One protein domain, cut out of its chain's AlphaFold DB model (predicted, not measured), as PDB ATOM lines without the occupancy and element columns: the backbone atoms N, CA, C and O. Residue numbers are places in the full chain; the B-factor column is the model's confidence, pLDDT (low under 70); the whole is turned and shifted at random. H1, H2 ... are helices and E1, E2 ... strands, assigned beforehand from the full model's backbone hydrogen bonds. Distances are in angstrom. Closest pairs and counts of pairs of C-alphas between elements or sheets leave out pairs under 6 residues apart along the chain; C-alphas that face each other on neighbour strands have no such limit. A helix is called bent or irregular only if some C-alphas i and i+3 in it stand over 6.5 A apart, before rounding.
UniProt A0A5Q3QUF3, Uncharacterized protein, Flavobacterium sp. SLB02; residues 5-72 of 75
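This is residues 5 to 72 of the 75 residues of an uncharacterized protein of Flavobacterium sp. SLB02 (UniProt A0A5Q3QUF3). You are looking at one strongly twisted and curled sheet of five strands with a single helix, H1, laid slantwise over one face; the other face bears no named helix. Four strands, E1 to E4, fold back and forth one after another along the sheet, and after H1 the last strand, E5, comes in beside E1 at the edge. The printed part has 68 residues, with named elements in the order E1, E2, E3, E4, H1, E5. The sheet runs E4, E3, E2, E1, E5, all antiparallel, and the class is mixed, helices and strands. The whole is compact, with a radius of gyration of the C-alphas of 11.4 A, and the C-alphas span 32 by 26 by 16 A.

Find C-alpha 5 at (30.497, 126.671, -50.175); from there E1, residues 5 to 13, runs 25.1 A to C-alpha 13 at (11.643, 136.712, -63.282). It is the longest strand by residues. Next come E2, residues 17 to 20, which is 9.9 A long, and E3, residues 23 to 27, which is 13.4 A long. E4 is a short strand of residues 33 to 35, 7.0 A long. H1, residues 41 to 55, begins with C-alpha 41 at (22.351, 129.912, -43.726) and is 19.5 A long. It is neither bent nor irregular, but only just: C-alphas 52 and 55 are 6.2 A apart. E5, residues 66 to 71, runs 16.6 A and ends with C-alpha 71 at (35.077, 130.727, -46.671).

Begin with the sheet and look first at E1, whose pairing is staggered: it pairs with E5 over residues 5 to 9 and with E2 over residues 9 to 13. E1 and E2 form a hairpin, antiparallel with 164 degrees between their directions; look for N 10 and O 19, 2.8 A apart and within hydrogen-bond range. E2 and E3 form the next hairpin, at 151 degrees, with N 18 and O 25 within hydrogen-bond range at 2.8 A. E3 and E4 form the third, at 150 degrees, with N 34 and O 26 within range at 2.8 A. Together E1, E2, E3 and E4 are a meander, each strand the antiparallel neighbour of the one before. On the other side of E1, E5 is antiparallel to it at 160 degrees, with N 7 and O 68 within range at 2.8 A. The edge strands E4 and E5 are apart. H1 is on the sheet, at a height over the sheet of 8.3 A; the arrangement is one of two layers, a helix on one face of a sheet. It lies over E1 and only just over E5, on which 3 of its C-alphas fall, and runs slantwise to the strands, at 42 degrees to E1 on the local plane. Its closest C-alphas to E1 are those of Glu 43 and Val 7, 6.1 A apart; to E5, those of Ala 46 and Tyr 68, 6.3 A apart. In H1 every O i to N i+4 pair is within hydrogen-bond range.

The two C-alphas farthest apart are those of Gln 29 and Ile 72, at 35.3 A, while the first and last printed, those of Lys 5 and Ile 72, are 7.1 A apart. From edge to edge of the sheet the strands' lines turn by 74 degrees and the way across it turns by 80 degrees. The printed part has no cut and no long link; the link from H1 to E5, 10 residues, is short, and the others are tight. Read the B-factor column for the pLDDT: its mean over the printed part is 89.3, and residues 71 to 72 are under 70.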
ATOM      1  N   LYS A   5      31.914 126.810 -49.815       75.50
ATOM      2  CA  LYS A   5      30.497 126.671 -50.175       75.50
ATOM      3  C   LYS A   5      30.179 127.756 -51.203       75.50
ATOM      4  O   LYS A   5      30.272 128.946 -50.894       75.50
ATOM      5  N   SER A   6      29.899 127.350 -52.440       87.56
ATOM      6  CA  SER A   6      29.463 128.256 -53.504       87.56
ATOM      7  C   SER A   6      27.941 128.278 -53.592       87.56
ATOM      8  O   SER A   6      27.306 127.225 -53.635       87.56
ATOM      9  N   VAL A   7      27.370 129.479 -53.639       91.88
ATOM     10  CA  VAL A   7      25.941 129.720 -53.846       91.88
ATOM     11  C   VAL A   7      25.760 130.458 -55.160       91.88
ATOM     12  O   VAL A   7      26.315 131.538 -55.362       91.88
ATOM     13  N   THR A   8      24.974 129.870 -56.051       94.56
ATOM     14  CA  THR A   8      24.619 130.464 -57.339       94.56
ATOM     15  C   THR A   8      23.226 131.065 -57.255       94.56
ATOM     16  O   THR A   8      22.304 130.385 -56.823       94.56
ATOM     17  N   ILE A   9      23.060 132.314 -57.685       94.69
ATOM     18  CA  ILE A   9      21.760 132.986 -57.749       94.69
ATOM     19  C   ILE A   9      21.466 133.344 -59.198       94.69
ATOM     20  O   ILE A   9      22.243 134.056 -59.834       94.69
ATOM     21  N   GLU A  10      20.346 132.856 -59.716       94.75
ATOM     22  CA  GLU A  10      19.914 133.054 -61.097       94.75
ATOM     23  C   GLU A  10      18.551 133.756 -61.111       94.75
ATOM     24  O   GLU A  10      17.591 133.231 -60.545       94.75
ATOM     25  N   PRO A  11      18.427 134.941 -61.730       93.81
ATOM     26  CA  PRO A  11      17.126 135.568 -61.912       93.81
ATOM     27  C   PRO A  11      16.300 134.765 -62.923       93.81
ATOM     28  O   PRO A  11      16.774 134.471 -64.019       93.81
ATOM     29  N   ILE A  12      15.070 134.410 -62.547       92.69
ATOM     30  CA  ILE A  12      14.092 133.767 -63.438       92.69
ATOM     31  C   ILE A  12      13.122 134.831 -63.950       92.69
ATOM     32  O   ILE A  12      12.942 134.993 -65.152       92.69
ATOM     33  N   VAL A  13      12.517 135.568 -63.014       91.44
ATOM     34  CA  VAL A  13      11.643 136.712 -63.282       91.44
ATOM     35  C   VAL A  13      12.132 137.860 -62.416       91.44
ATOM     36  O   VAL A  13      12.145 137.758 -61.185       91.44
ATOM     37  N   ASP A  14      12.570 138.943 -63.055       84.06
ATOM     38  CA  ASP A  14      13.089 140.115 -62.357       84.06
ATOM     39  C   ASP A  14      12.092 140.594 -61.289       84.06
ATOM     40  O   ASP A  14      10.903 140.748 -61.544       84.06
ATOM     41  N   LYS A  15      12.591 140.831 -60.072       84.56
ATOM     42  CA  LYS A  15      11.824 141.289 -58.893       84.56
ATOM     43  C   LYS A  15      10.747 140.329 -58.372       84.56
ATOM     44  O   LYS A  15      10.114 140.666 -57.372       84.56
ATOM     45  N   GLU A  16      10.617 139.133 -58.939       90.19
ATOM     46  CA  GLU A  16       9.584 138.168 -58.541       90.19
ATOM     47  C   GLU A  16      10.118 136.772 -58.219       90.19
ATOM     48  O   GLU A  16       9.672 136.185 -57.235       90.19
ATOM     49  N   LYS A  17      11.041 136.217 -59.018       93.75
ATOM     50  CA  LYS A  17      11.487 134.817 -58.890       93.75
ATOM     51  C   LYS A  17      12.977 134.651 -59.180       93.75
ATOM     52  O   LYS A  17      13.479 135.121 -60.202       93.75
ATOM     53  N   TYR A  18      13.658 133.898 -58.323       94.50
ATOM     54  CA  TYR A  18      15.086 133.598 -58.401       94.50
ATOM     55  C   TYR A  18      15.338 132.132 -58.082       94.50
ATOM     56  O   TYR A  18      14.611 131.520 -57.300       94.50
ATOM     57  N   ARG A  19      16.409 131.581 -58.648       94.69
ATOM     58  CA  ARG A  19      16.921 130.263 -58.290       94.69
ATOM     59  C   ARG A  19      18.188 130.410 -57.469       94.69
ATOM     60  O   ARG A  19      19.162 130.966 -57.963       94.69
ATOM     61  N   VAL A  20      18.180 129.912 -56.240       93.38
ATOM     62  CA  VAL A  20      19.329 129.922 -55.327       93.38
ATOM     63  C   VAL A  20      19.826 128.490 -55.196       93.38
ATOM     64  O   VAL A  20      19.167 127.666 -54.581       93.38
ATOM     65  N   ASN A  21      20.948 128.166 -55.840       91.00
ATOM     66  CA  ASN A  21      21.535 126.818 -55.869       91.00
ATOM     67  C   ASN A  21      20.573 125.695 -56.309       91.00
ATOM     68  O   ASN A  21      20.780 124.528 -56.002       91.00
ATOM     69  N   GLY A  22      19.539 126.042 -57.079       89.44
ATOM     70  CA  GLY A  22      18.489 125.114 -57.503       89.44
ATOM     71  C   GLY A  22      17.164 125.306 -56.766       89.44
ATOM     72  O   GLY A  22      16.130 124.986 -57.344       89.44
ATOM     73  N   HIS A  23      17.169 125.914 -55.578       92.81
ATOM     74  CA  HIS A  23      15.966 126.209 -54.800       92.81
ATOM     75  C   HIS A  23      15.220 127.421 -55.364       92.81
ATOM     76  O   HIS A  23      15.828 128.446 -55.693       92.81
ATOM     77  N   LEU A  24      13.898 127.311 -55.494       94.38
ATOM     78  CA  LEU A  24      13.056 128.374 -56.035       94.38
ATOM     79  C   LEU A  24      12.664 129.367 -54.939       94.38
ATOM     80  O   LEU A  24      11.831 129.066 -54.089       94.38
ATOM     81  N   VAL A  25      13.211 130.579 -55.019       94.31
ATOM     82  CA  VAL A  25      12.835 131.710 -54.167       94.31
ATOM     83  C   VAL A  25      11.909 132.630 -54.949       94.31
ATOM     84  O   VAL A  25      12.261 133.119 -56.024       94.31
ATOM     85  N   TYR A  26      10.724 132.890 -54.419       94.69
ATOM     86  CA  TYR A  26       9.701 133.691 -55.077       94.69
ATOM     87  C   TYR A  26       9.055 134.679 -54.115       94.69
ATOM     88  O   TYR A  26       9.038 134.494 -52.899       94.69
ATOM     89  N   LYS A  27       8.517 135.757 -54.675       92.69
ATOM     90  CA  LYS A  27       7.747 136.740 -53.928       92.69
ATOM     91  C   LYS A  27       6.303 136.257 -53.804       92.69
ATOM     92  O   LYS A  27       5.660 135.957 -54.807       92.69
ATOM     93  N   ASN A  28       5.804 136.138 -52.580       90.81
ATOM     94  CA  ASN A  28       4.431 135.720 -52.318       90.81
ATOM     95  C   ASN A  28       3.441 136.896 -52.445       90.81
ATOM     96  O   ASN A  28       3.830 138.043 -52.674       90.81
ATOM     97  N   GLN A  29       2.147 136.610 -52.279       90.06
ATOM     98  CA  GLN A  29       1.071 137.604 -52.406       90.06
ATOM     99  C   GLN A  29       1.185 138.765 -51.402       90.06
ATOM    100  O   GLN A  29       0.706 139.862 -51.676       90.06
ATOM    101  N   TRP A  30       1.869 138.560 -50.274       90.00
ATOM    102  CA  TRP A  30       2.143 139.595 -49.271       90.00
ATOM    103  C   TRP A  30       3.452 140.345 -49.521       90.00
ATOM    104  O   TRP A  30       3.945 141.048 -48.645       90.00
ATOM    105  N   SER A  31       4.036 140.204 -50.712       85.94
ATOM    106  CA  SER A  31       5.326 140.792 -51.065       85.94
ATOM    107  C   SER A  31       6.524 140.306 -50.233       85.94
ATOM    108  O   SER A  31       7.588 140.925 -50.298       85.94
ATOM    109  N   ASN A  32       6.398 139.183 -49.522       90.25
ATOM    110  CA  ASN A  32       7.501 138.562 -48.788       90.25
ATOM    111  C   ASN A  32       8.222 137.530 -49.662       90.25
ATOM    112  O   ASN A  32       7.598 136.871 -50.495       90.25
ATOM    113  N   TRP A  33       9.531 137.367 -49.463       92.31
ATOM    114  CA  TRP A  33      10.279 136.271 -50.082       92.31
ATOM    115  C   TRP A  33       9.926 134.952 -49.398       92.31
ATOM    116  O   TRP A  33       9.917 134.852 -48.173       92.31
ATOM    117  N   SER A  34       9.617 133.942 -50.197       92.88
ATOM    118  CA  SER A  34       9.335 132.578 -49.764       92.88
ATOM    119  C   SER A  34      10.113 131.609 -50.644       92.88
ATOM    120  O   SER A  34      10.477 131.934 -51.773       92.88
ATOM    121  N   CYS A  35      10.400 130.430 -50.110       92.75
ATOM    122  CA  CYS A  35      11.083 129.360 -50.819       92.75
ATOM    123  C   CYS A  35      10.333 128.059 -50.538       92.75
ATOM    124  O   CYS A  35       9.875 127.860 -49.416       92.75
ATOM    125  N   GLU A  36      10.192 127.193 -51.541       86.69
ATOM    126  CA  GLU A  36       9.552 125.877 -51.349       86.69
ATOM    127  C   GLU A  36      10.430 124.924 -50.524       86.69
ATOM    128  O   GLU A  36       9.935 123.968 -49.937       86.69
ATOM    129  N   GLN A  37      11.738 125.186 -50.491       89.56
ATOM    130  CA  GLN A  37      12.742 124.379 -49.808       89.56
ATOM    131  C   GLN A  37      13.474 125.232 -48.772       89.56
ATOM    132  O   GLN A  37      13.719 126.419 -49.008       89.56
ATOM    133  N   ASP A  38      13.874 124.629 -47.654       86.81
ATOM    134  CA  ASP A  38      14.708 125.313 -46.668       86.81
ATOM    135  C   ASP A  38      16.064 125.697 -47.272       86.81
ATOM    136  O   ASP A  38      16.806 124.866 -47.801       86.81
ATOM    137  N   LEU A  39      16.385 126.987 -47.186       87.94
ATOM    138  CA  LEU A  39      17.690 127.509 -47.565       87.94
ATOM    139  C   LEU A  39      18.673 127.293 -46.413       87.94
ATOM    140  O   LEU A  39      18.366 127.580 -45.257       87.94
ATOM    141  N   SER A  40      19.896 126.874 -46.729       89.44
ATOM    142  CA  SER A  40      21.003 126.921 -45.768       89.44
ATOM    143  C   SER A  40      21.296 128.368 -45.345       89.44
ATOM    144  O   SER A  40      21.111 129.291 -46.138       89.44
ATOM    145  N   ASP A  41      21.928 128.573 -44.185       87.69
ATOM    146  CA  ASP A  41      22.351 129.912 -43.726       87.69
ATOM    147  C   ASP A  41      23.187 130.675 -44.767       87.69
ATOM    148  O   ASP A  41      23.019 131.877 -44.977       87.69
ATOM    149  N   GLY A  42      24.068 129.964 -45.478       88.38
ATOM    150  CA  GLY A  42      24.850 130.552 -46.564       88.38
ATOM    151  C   GLY A  42      23.994 130.952 -47.770       88.38
ATOM    152  O   GLY A  42      24.222 131.984 -48.393       88.38
ATOM    153  N   GLU A  43      22.970 130.178 -48.106       90.75
ATOM    154  CA  GLU A  43      22.069 130.528 -49.207       90.75
ATOM    155  C   GLU A  43      21.220 131.746 -48.848       90.75
ATOM    156  O   GLU A  43      21.102 132.671 -49.654       90.75
ATOM    157  N   LEU A  44      20.733 131.802 -47.607       91.19
ATOM    158  CA  LEU A  44      19.998 132.941 -47.073       91.19
ATOM    159  C   LEU A  44      20.857 134.213 -47.051       91.19
ATOM    160  O   LEU A  44      20.418 135.275 -47.497       91.19
ATOM    161  N   TRP A  45      22.103 134.115 -46.581       91.31
ATOM    162  CA  TRP A  45      23.041 135.239 -46.575       91.31
ATOM    163  C   TRP A  45      23.350 135.727 -47.992       91.31
ATOM    164  O   TRP A  45      23.289 136.930 -48.261       91.31
ATOM    165  N   ALA A  46      23.628 134.807 -48.922       91.94
ATOM    166  CA  ALA A  46      23.908 135.147 -50.314       91.94
ATOM    167  C   ALA A  46      22.705 135.844 -50.962       91.94
ATOM    168  O   ALA A  46      22.869 136.879 -51.611       91.94
ATOM    169  N   PHE A  47      21.495 135.326 -50.733       93.00
ATOM    170  CA  PHE A  47      20.271 135.930 -51.245       93.00
ATOM    171  C   PHE A  47      20.000 137.303 -50.627       93.00
ATOM    172  O   PHE A  47      19.652 138.230 -51.351       93.00
ATOM    173  N   THR A  48      20.249 137.488 -49.331       92.19
ATOM    174  CA  THR A  48      20.097 138.791 -48.660       92.19
ATOM    175  C   THR A  48      21.026 139.853 -49.255       92.19
ATOM    176  O   THR A  48      20.622 140.995 -49.489       92.19
ATOM    177  N   ILE A  49      22.278 139.489 -49.548       92.56
ATOM    178  CA  ILE A  49      23.222 140.403 -50.208       92.56
ATOM    179  C   ILE A  49      22.760 140.721 -51.624       92.56
ATOM    180  O   ILE A  49      22.763 141.889 -52.025       92.56
ATOM    181  N   TYR A  50      22.356 139.701 -52.374       93.31
ATOM    182  CA  TYR A  50      21.848 139.873 -53.726       93.31
ATOM    183  C   TYR A  50      20.612 140.776 -53.752       93.31
ATOM    184  O   TYR A  50      20.530 141.698 -54.561       93.31
ATOM    185  N   GLU A  51      19.684 140.588 -52.815       92.81
ATOM    186  CA  GLU A  51      18.500 141.426 -52.673       92.81
ATOM    187  C   GLU A  51      18.884 142.892 -52.455       92.81
ATOM    188  O   GLU A  51      18.380 143.781 -53.143       92.81
ATOM    189  N   LYS A  52      19.822 143.161 -51.545       92.06
ATOM    190  CA  LYS A  52      20.262 144.523 -51.233       92.06
ATOM    191  C   LYS A  52      20.988 145.198 -52.399       92.06
ATOM    192  O   LYS A  52      20.766 146.381 -52.646       92.06
ATOM    193  N   LEU A  53      21.871 144.476 -53.087       91.88
ATOM    194  CA  LEU A  53      22.741 145.043 -54.124       91.88
ATOM    195  C   LEU A  53      22.089 145.101 -55.503       91.88
ATOM    196  O   LEU A  53      22.401 146.010 -56.277       91.88
ATOM    197  N   ILE A  54      21.226 144.130 -55.807       91.88
ATOM    198  CA  ILE A  54      20.622 143.942 -57.125       91.88
ATOM    199  C   ILE A  54      19.148 144.324 -57.098       91.88
ATOM    200  O   ILE A  54      18.756 145.272 -57.769       91.88
ATOM    201  N   ILE A  55      18.342 143.653 -56.274       90.44
ATOM    202  CA  ILE A  55      16.875 143.782 -56.320       90.44
ATOM    203  C   ILE A  55      16.400 145.158 -55.832       90.44
ATOM    204  O   ILE A  55      15.550 145.791 -56.459       90.44
ATOM    205  N   LYS A  56      16.940 145.630 -54.706       90.12
ATOM    206  CA  LYS A  56      16.602 146.928 -54.095       90.12
ATOM    207  C   LYS A  56      17.323 148.101 -54.759       90.12
ATOM    208  O   LYS A  56      17.029 149.256 -54.458       90.12
ATOM    209  N   ASN A  57      18.256 147.828 -55.666       90.00
ATOM    210  CA  ASN A  57      19.040 148.855 -56.325       90.00
ATOM    211  C   ASN A  57      18.335 149.350 -57.591       90.00
ATOM    212  O   ASN A  57      18.380 148.718 -58.641       90.00
ATOM    213  N   SER A  58      17.733 150.536 -57.507       86.56
ATOM    214  CA  SER A  58      17.001 151.163 -58.616       86.56
ATOM    215  C   SER A  58      17.852 151.447 -59.859       86.56
ATOM    216  O   SER A  58      17.302 151.625 -60.946       86.56
ATOM    217  N   LYS A  59      19.186 151.471 -59.732       88.75
ATOM    218  CA  LYS A  59      20.104 151.666 -60.865       88.75
ATOM    219  C   LYS A  59      20.211 150.423 -61.749       88.75
ATOM    220  O   LYS A  59      20.591 150.542 -62.913       88.75
ATOM    221  N   ILE A  60      19.888 149.243 -61.219       87.69
ATOM    222  CA  ILE A  60      19.989 147.982 -61.952       87.69
ATOM    223  C   ILE A  60      18.649 147.687 -62.616       87.69
ATOM    224  O   ILE A  60      17.655 147.374 -61.970       87.69
ATOM    225  N   LYS A  61      18.628 147.814 -63.946       82.38
ATOM    226  CA  LYS A  61      17.421 147.585 -64.753       82.38
ATOM    227  C   LYS A  61      17.155 146.106 -65.030       82.38
ATOM    228  O   LYS A  61      16.009 145.741 -65.253       82.38
ATOM    229  N   LYS A  62      18.205 145.282 -65.041       86.25
ATOM    230  CA  LYS A  62      18.139 143.852 -65.343       86.25
ATOM    231  C   LYS A  62      18.979 143.095 -64.336       86.25
ATOM    232  O   LYS A  62      20.157 143.415 -64.169       86.25
ATOM    233  N   HIS A  63      18.383 142.125 -63.660       89.12
ATOM    234  CA  HIS A  63      19.117 141.334 -62.694       89.12
ATOM    235  C   HIS A  63      19.993 140.323 -63.438       89.12
ATOM    236  O   HIS A  63      19.641 139.814 -64.504       89.12
ATOM    237  N   THR A  64      21.177 140.056 -62.897       90.56
ATOM    238  CA  THR A  64      22.161 139.154 -63.504       90.56
ATOM    239  C   THR A  64      22.475 137.995 -62.575       90.56
ATOM    240  O   THR A  64      22.286 138.080 -61.361       90.56
ATOM    241  N   LYS A  65      22.950 136.889 -63.152       92.12
ATOM    242  CA  LYS A  65      23.428 135.742 -62.383       92.12
ATOM    243  C   LYS A  65      24.597 136.159 -61.490       92.12
ATOM    244  O   LYS A  65      25.522 136.822 -61.958       92.12
ATOM    245  N   ALA A  66      24.570 135.735 -60.232       92.06
ATOM    246  CA  ALA A  66      25.631 135.993 -59.268       92.06
ATOM    247  C   ALA A  66      26.147 134.691 -58.652       92.06
ATOM    248  O   ALA A  66      25.396 133.737 -58.450       92.06
ATOM    249  N   LEU A  67      27.442 134.672 -58.344       92.06
ATOM    250  CA  LEU A  67      28.113 133.566 -57.673       92.06
ATOM    251  C   LEU A  67      28.751 134.090 -56.386       92.06
ATOM    252  O   LEU A  67      29.637 134.941 -56.428       92.06
ATOM    253  N   TYR A  68      28.320 133.554 -55.251       89.56
ATOM    254  CA  TYR A  68      28.860 133.879 -53.937       89.56
ATOM    255  C   TYR A  68      29.696 132.710 -53.437       89.56
ATOM    256  O   TYR A  68      29.248 131.568 -53.448       89.56
ATOM    257  N   SER A  69      30.923 132.986 -53.004       84.19
ATOM    258  CA  SER A  69      31.808 131.988 -52.398       84.19
ATOM    259  C   SER A  69      32.036 132.343 -50.940       84.19
ATOM    260  O   SER A  69      32.556 133.421 -50.654       84.19
ATOM    261  N   MET A  70      31.681 131.443 -50.026       74.31
ATOM    262  CA  MET A  70      31.919 131.648 -48.598       74.31
ATOM    263  C   MET A  70      33.129 130.846 -48.130       74.31
ATOM    264  O   MET A  70      33.213 129.644 -48.420       74.31
ATOM    265  N   PRO A  71      34.067 131.471 -47.398       60.94
ATOM    266  CA  PRO A  71      35.077 130.727 -46.671       60.94
ATOM    267  C   PRO A  71      34.413 130.054 -45.466       60.94
ATOM    268  O   PRO A  71      33.904 130.730 -44.576       60.94
ATOM    269  N   ILE A  72      34.426 128.722 -45.418       59.50
ATOM    270  CA  ILE A  72      34.079 128.002 -44.193       59.50
ATOM    271  C   ILE A  72      35.269 128.158 -43.241       59.50
ATOM    272  O   ILE A  72      36.346 127.620 -43.502       59.50
TER     273      ILE A  72